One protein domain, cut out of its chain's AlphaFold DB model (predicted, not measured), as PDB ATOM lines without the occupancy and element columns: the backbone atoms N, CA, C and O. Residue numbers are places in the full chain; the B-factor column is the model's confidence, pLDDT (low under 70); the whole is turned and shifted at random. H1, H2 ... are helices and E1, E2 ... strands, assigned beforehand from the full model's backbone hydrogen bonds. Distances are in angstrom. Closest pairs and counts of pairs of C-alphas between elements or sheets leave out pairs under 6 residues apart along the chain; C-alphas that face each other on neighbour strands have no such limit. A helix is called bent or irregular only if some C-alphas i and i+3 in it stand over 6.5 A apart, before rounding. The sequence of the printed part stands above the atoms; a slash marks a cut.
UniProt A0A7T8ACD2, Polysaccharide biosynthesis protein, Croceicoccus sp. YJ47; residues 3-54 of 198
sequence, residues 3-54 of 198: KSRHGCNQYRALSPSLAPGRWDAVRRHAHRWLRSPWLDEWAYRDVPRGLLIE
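This is residues 3 to 54 of the 198 residues of the protein "Polysaccharide biosynthesis protein" of Croceicoccus sp. YJ47 (UniProt A0A7T8ACD2). This is a rod with little regular structure: helix H1 runs along one side of its length, and the stretches before and after H1, with the short strand E1, make the other side. Residues 15 to 21 stick out at one end of the rod. The printed part has 52 residues, with H1 then E1 along it; it is mostly helix, though only 19 residues are in named elements. It is only just loose, close to compact, with a radius of gyration of the C-alphas of 12.2 A and spans of 37 by 18 by 15 A.

Residues 3 to 4 pair antiparallel with residues 51 to 52 of E1, residues 51 to 53, which pairs with no named strand. H1, residues 20 to 35, comes closest to E1 at the C-alphas of Ala 30 and Leu 51, 7.4 A apart. In H1, 10 of 12 O i to N i+4 pairs are within hydrogen-bond range.

H1 begins at C-alpha 20 (155.356, 164.284, 111.178) and is 24.6 A long; it is only just irregular, with C-alphas 21 and 24 6.8 A apart. E1, 6.6 A long, ends at C-alpha 53 (145.336, 177.785, 115.418).

The C-alphas farthest apart, of Ser 17 and Trp 42, are 37.6 A apart. The printed part has no cut. The link from H1 to E1 is long, 15 residues. The pLDDT is under 70 at residues 20 to 21 and 37 to 40.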
ATOM      1  N   LYS A   3     147.469 177.450 120.306       91.19
ATOM      2  CA  LYS A   3     147.247 178.077 121.618       91.19
ATOM      3  C   LYS A   3     145.970 177.535 122.257       91.19
ATOM      4  O   LYS A   3     145.041 177.153 121.549       91.19
ATOM      5  N   SER A   4     145.899 177.514 123.582       89.50
ATOM      6  CA  SER A   4     144.607 177.466 124.277       89.50
ATOM      7  C   SER A   4     144.017 178.875 124.358       89.50
ATOM      8  O   SER A   4     144.778 179.837 124.437       89.50
ATOM      9  N   ARG A   5     142.690 179.004 124.392       86.94
ATOM     10  CA  ARG A   5     142.025 180.306 124.601       86.94
ATOM     11  C   ARG A   5     141.650 180.595 126.059       86.94
ATOM     12  O   ARG A   5     140.961 181.570 126.320       86.94
ATOM     13  N   HIS A   6     142.027 179.714 126.984       84.31
ATOM     14  CA  HIS A   6     141.503 179.671 128.355       84.31
ATOM     15  C   HIS A   6     142.594 179.407 129.405       84.31
ATOM     16  O   HIS A   6     142.295 178.942 130.504       84.31
ATOM     17  N   GLY A   7     143.864 179.644 129.071       80.50
ATOM     18  CA  GLY A   7     144.969 179.408 129.994       80.50
ATOM     19  C   GLY A   7     146.282 180.069 129.583       80.50
ATOM     20  O   GLY A   7     146.552 180.293 128.405       80.50
ATOM     21  N   CYS A   8     147.124 180.323 130.582       79.25
ATOM     22  CA  CYS A   8     148.461 180.894 130.453       79.25
ATOM     23  C   CYS A   8     149.529 179.816 130.172       79.25
ATOM     24  O   CYS A   8     149.414 178.668 130.605       79.25
ATOM     25  N   ASN A   9     150.579 180.168 129.417       79.00
ATOM     26  CA  ASN A   9     151.670 179.267 129.000       79.00
ATOM     27  C   ASN A   9     151.223 178.006 128.226       79.00
ATOM     28  O   ASN A   9     151.980 177.044 128.055       79.00
ATOM     29  N   GLN A  10     150.005 178.016 127.688       87.00
ATOM     30  CA  GLN A  10     149.431 176.928 126.903       87.00
ATOM     31  C   GLN A  10     149.543 177.225 125.405       87.00
ATOM     32  O   GLN A  10     148.546 177.432 124.714       87.00
ATOM     33  N   TYR A  11     150.778 177.241 124.896       88.44
ATOM     34  CA  TYR A  11     151.054 177.371 123.465       88.44
ATOM     35  C   TYR A  11     152.100 176.365 122.971       88.44
ATOM     36  O   TYR A  11     152.939 175.859 123.724       88.44
ATOM     37  N   ARG A  12     152.038 176.034 121.681       88.25
ATOM     38  CA  ARG A  12     153.029 175.236 120.959       88.25
ATOM     39  C   ARG A  12     153.319 175.898 119.621       88.25
ATOM     40  O   ARG A  12     152.443 176.039 118.770       88.25
ATOM     41  N   ALA A  13     154.576 176.283 119.451       86.31
ATOM     42  CA  ALA A  13     155.124 176.694 118.173       86.31
ATOM     43  C   ALA A  13     155.317 175.444 117.303       86.31
ATOM     44  O   ALA A  13     155.958 174.481 117.730       86.31
ATOM     45  N   LEU A  14     154.703 175.441 116.122       86.56
ATOM     46  CA  LEU A  14     154.765 174.349 115.153       86.56
ATOM     47  C   LEU A  14     155.494 174.901 113.933       86.56
ATOM     48  O   LEU A  14     154.870 175.587 113.126       86.56
ATOM     49  N   SER A  15     156.810 174.701 113.879       80.62
ATOM     50  CA  SER A  15     157.629 175.242 112.797       80.62
ATOM     51  C   SER A  15     157.298 174.565 111.461       80.62
ATOM     52  O   SER A  15     156.790 173.440 111.462       80.62
ATOM     53  N   PRO A  16     157.569 175.208 110.315       78.62
ATOM     54  CA  PRO A  16     157.310 174.609 109.006       78.62
ATOM     55  C   PRO A  16     158.043 173.277 108.797       78.62
ATOM     56  O   PRO A  16     157.513 172.381 108.146       78.62
ATOM     57  N   SER A  17     159.231 173.118 109.387       80.88
ATOM     58  CA  SER A  17     160.022 171.883 109.320       80.88
ATOM     59  C   SER A  17     159.593 170.791 110.311       80.88
ATOM     60  O   SER A  17     160.256 169.754 110.415       80.88
ATOM     61  N   LEU A  18     158.512 170.997 111.077       73.62
ATOM     62  CA  LEU A  18     158.107 170.081 112.140       73.62
ATOM     63  C   LEU A  18     157.900 168.656 111.602       73.62
ATOM     64  O   LEU A  18     156.998 168.389 110.809       73.62
ATOM     65  N   ALA A  19     158.707 167.720 112.106       71.38
ATOM     66  CA  ALA A  19     158.632 166.323 111.700       71.38
ATOM     67  C   ALA A  19     157.231 165.717 111.969       71.38
ATOM     68  O   ALA A  19     156.681 165.914 113.062       71.38
ATOM     69  N   PRO A  20     156.684 164.895 111.047       64.94
ATOM     70  CA  PRO A  20     155.356 164.284 111.178       64.94
ATOM     71  C   PRO A  20     155.118 163.520 112.494       64.94
ATOM     72  O   PRO A  20     154.014 163.532 113.030       64.94
ATOM     73  N   GLY A  21     156.158 162.922 113.088       67.06
ATOM     74  CA  GLY A  21     156.065 162.194 114.364       67.06
ATOM     75  C   GLY A  21     155.779 163.062 115.600       67.06
ATOM     76  O   GLY A  21     155.638 162.541 116.705       67.06
ATOM     77  N   ARG A  22     155.696 164.392 115.459       78.44
ATOM     78  CA  ARG A  22     155.425 165.298 116.588       78.44
ATOM     79  C   ARG A  22     153.941 165.598 116.796       78.44
ATOM     80  O   ARG A  22     153.594 166.116 117.860       78.44
ATOM     81  N   TRP A  23     153.060 165.221 115.866       85.00
ATOM     82  CA  TRP A  23     151.616 165.461 115.987       85.00
ATOM     83  C   TRP A  23     150.988 164.784 117.205       85.00
ATOM     84  O   TRP A  23     150.136 165.387 117.856       85.00
ATOM     85  N   ASP A  24     151.456 163.600 117.598       88.38
ATOM     86  CA  ASP A  24     150.957 162.934 118.806       88.38
ATOM     87  C   ASP A  24     151.288 163.719 120.075       88.38
ATOM     88  O   ASP A  24     150.460 163.842 120.976       88.38
ATOM     89  N   ALA A  25     152.486 164.305 120.149       87.75
ATOM     90  CA  ALA A  25     152.854 165.168 121.267       87.75
ATOM     91  C   ALA A  25     151.986 166.434 121.298       87.75
ATOM     92  O   ALA A  25     151.517 166.829 122.367       87.75
ATOM     93  N   VAL A  26     151.723 167.033 120.134       90.06
ATOM     94  CA  VAL A  26     150.830 168.193 119.994       90.06
ATOM     95  C   VAL A  26     149.413 167.844 120.453       90.06
ATOM     96  O   VAL A  26     148.865 168.549 121.299       90.06
ATOM     97  N   ARG A  27     148.854 166.716 119.996       90.69
ATOM     98  CA  ARG A  27     147.537 166.209 120.419       90.69
ATOM     99  C   ARG A  27     147.484 165.960 121.924       90.69
ATOM    100  O   ARG A  27     146.540 166.389 122.582       90.69
ATOM    101  N   ARG A  28     148.515 165.342 122.510       91.50
ATOM    102  CA  ARG A  28     148.595 165.138 123.969       91.50
ATOM    103  C   ARG A  28     148.607 166.454 124.747       91.50
ATOM    104  O   ARG A  28     148.023 166.520 125.827       91.50
ATOM    105  N   HIS A  29     149.279 167.491 124.248       90.75
ATOM    106  CA  HIS A  29     149.235 168.815 124.874       90.75
ATOM    107  C   HIS A  29     147.849 169.448 124.752       90.75
ATOM    108  O   HIS A  29     147.297 169.861 125.767       90.75
ATOM    109  N   ALA A  30     147.262 169.422 123.556       92.38
ATOM    110  CA  ALA A  30     145.920 169.925 123.290       92.38
ATOM    111  C   ALA A  30     144.861 169.291 124.209       92.38
ATOM    112  O   ALA A  30     144.138 169.999 124.906       92.38
ATOM    113  N   HIS A  31     144.820 167.956 124.296       92.94
ATOM    114  CA  HIS A  31     143.888 167.250 125.180       92.94
ATOM    115  C   HIS A  31     144.089 167.602 126.654       92.94
ATOM    116  O   HIS A  31     143.119 167.728 127.397       92.94
ATOM    117  N   ARG A  32     145.343 167.770 127.087       91.19
ATOM    118  CA  ARG A  32     145.645 168.169 128.463       91.19
ATOM    119  C   ARG A  32     145.119 169.564 128.760       91.19
ATOM    120  O   ARG A  32     144.436 169.732 129.756       91.19
ATOM    121  N   TRP A  33     145.379 170.534 127.889       91.12
ATOM    122  CA  TRP A  33     144.894 171.907 128.045       91.12
ATOM    123  C   TRP A  33     143.372 171.984 128.106       91.12
ATOM    124  O   TRP A  33     142.822 172.669 128.963       91.12
ATOM    125  N   LEU A  34     142.682 171.220 127.257       90.56
ATOM    126  CA  LEU A  34     141.220 171.153 127.272       90.56
ATOM    127  C   LEU A  34     140.667 170.564 128.580       90.56
ATOM    128  O   LEU A  34     139.555 170.910 128.966       90.56
ATOM    129  N   ARG A  35     141.441 169.739 129.296       87.38
ATOM    130  CA  ARG A  35     141.048 169.124 130.576       87.38
ATOM    131  C   ARG A  35     141.557 169.865 131.812       87.38
ATOM    132  O   ARG A  35     140.970 169.719 132.878       87.38
ATOM    133  N   SER A  36     142.646 170.623 131.699       74.38
ATOM    134  CA  SER A  36     143.281 171.283 132.841       74.38
ATOM    135  C   SER A  36     142.401 172.403 133.389       74.38
ATOM    136  O   SER A  36     141.892 173.215 132.610       74.38
ATOM    137  N   PRO A  37     142.204 172.474 134.713       65.94
ATOM    138  CA  PRO A  37     141.534 173.598 135.323       65.94
ATOM    139  C   PRO A  37     142.387 174.866 135.246       65.94
ATOM    140  O   PRO A  37     143.540 174.886 134.817       65.94
ATOM    141  N   TRP A  38     141.688 175.909 135.631       61.56
ATOM    142  CA  TRP A  38     141.988 177.318 135.615       61.56
ATOM    143  C   TRP A  38     143.237 177.727 136.436       61.56
ATOM    144  O   TRP A  38     143.524 177.085 137.441       61.56
ATOM    145  N   LEU A  39     143.969 178.775 136.017       62.41
ATOM    146  CA  LEU A  39     145.233 179.262 136.626       62.41
ATOM    147  C   LEU A  39     145.044 180.495 137.543       62.41
ATOM    148  O   LEU A  39     145.875 181.388 137.552       62.41
ATOM    149  N   ASP A  40     143.958 180.560 138.312       64.69
ATOM    150  CA  ASP A  40     143.718 181.599 139.344       64.69
ATOM    151  C   ASP A  40     143.468 183.063 138.872       64.69
ATOM    152  O   ASP A  40     143.052 183.916 139.646       64.69
ATOM    153  N   GLU A  41     143.585 183.377 137.582       70.75
ATOM    154  CA  GLU A  41     143.272 184.690 136.952       70.75
ATOM    155  C   GLU A  41     141.771 185.114 136.869       70.75
ATOM    156  O   GLU A  41     141.313 185.417 135.782       70.75
ATOM    157  N   TRP A  42     140.953 184.990 137.925       74.94
ATOM    158  CA  TRP A  42     139.459 184.895 137.939       74.94
ATOM    159  C   TRP A  42     138.611 185.277 136.687       74.94
ATOM    160  O   TRP A  42     137.639 184.585 136.387       74.94
ATOM    161  N   ALA A  43     138.943 186.352 135.975       75.62
ATOM    162  CA  ALA A  43     138.297 186.894 134.788       75.62
ATOM    163  C   ALA A  43     138.150 185.940 133.589       75.62
ATOM    164  O   ALA A  43     137.202 186.125 132.831       75.62
ATOM    165  N   TYR A  44     139.016 184.933 133.387       77.50
ATOM    166  CA  TYR A  44     138.794 183.961 132.294       77.50
ATOM    167  C   TYR A  44     138.147 182.638 132.717       77.50
ATOM    168  O   TYR A  44     138.078 181.713 131.901       77.50
ATOM    169  N   ARG A  45     137.641 182.546 133.961       80.00
ATOM    170  CA  ARG A  45     136.970 181.351 134.518       80.00
ATOM    171  C   ARG A  45     135.907 180.790 133.580       80.00
ATOM    172  O   ARG A  45     135.870 179.580 133.356       80.00
ATOM    173  N   ASP A  46     135.104 181.684 133.014       83.12
ATOM    174  CA  ASP A  46     133.938 181.341 132.200       83.12
ATOM    175  C   ASP A  46     134.235 181.349 130.693       83.12
ATOM    176  O   ASP A  46     133.338 181.147 129.874       83.12
ATOM    177  N   VAL A  47     135.498 181.550 130.291       84.94
ATOM    178  CA  VAL A  47     135.868 181.471 128.876       84.94
ATOM    179  C   VAL A  47     135.732 180.022 128.395       84.94
ATOM    180  O   VAL A  47     136.364 179.122 128.963       84.94
ATOM    181  N   PRO A  48     134.963 179.768 127.315       87.06
ATOM    182  CA  PRO A  48     134.803 178.427 126.779       87.06
ATOM    183  C   PRO A  48     136.149 177.808 126.416       87.06
ATOM    184  O   PRO A  48     136.980 178.415 125.732       87.06
ATOM    185  N   ARG A  49     136.344 176.563 126.851       88.56
ATOM    186  CA  ARG A  49     137.561 175.803 126.568       88.56
ATOM    187  C   ARG A  49     137.697 175.590 125.070       88.56
ATOM    188  O   ARG A  49     136.759 175.156 124.405       88.56
ATOM    189  N   GLY A  50     138.885 175.848 124.544       91.25
ATOM    190  CA  GLY A  50     139.118 175.709 123.117       91.25
ATOM    191  C   GLY A  50     140.570 175.891 122.724       91.25
ATOM    192  O   GLY A  50     141.422 176.279 123.526       91.25
ATOM    193  N   LEU A  51     140.830 175.595 121.458       92.81
ATOM    194  CA  LEU A  51     142.130 175.765 120.835       92.81
ATOM    195  C   LEU A  51     142.018 176.812 119.733       92.81
ATOM    196  O   LEU A  51     141.038 176.834 118.992       92.81
ATOM    197  N   LEU A  52     143.045 177.644 119.622       92.88
ATOM    198  CA  LEU A  52     143.250 178.566 118.520       92.88
ATOM    199  C   LEU A  52     144.437 178.076 117.691       92.88
ATOM    200  O   LEU A  52     145.480 177.708 118.241       92.88
ATOM    201  N   ILE A  53     144.271 178.076 116.372       91.50
ATOM    202  CA  ILE A  53     145.336 177.785 115.418       91.50
ATOM    203  C   ILE A  53     145.587 179.059 114.625       91.50
ATOM    204  O   ILE A  53     144.697 179.566 113.954       91.50
ATOM    205  N   GLU A  54     146.809 179.560 114.709       88.75
ATOM    206  CA  GLU A  54     147.289 180.690 113.915       88.75
ATOM    207  C   GLU A  54     148.375 180.216 112.940       88.75
ATOM    208  O   GLU A  54     148.969 179.146 113.130       88.75
TER     209      GLU A  54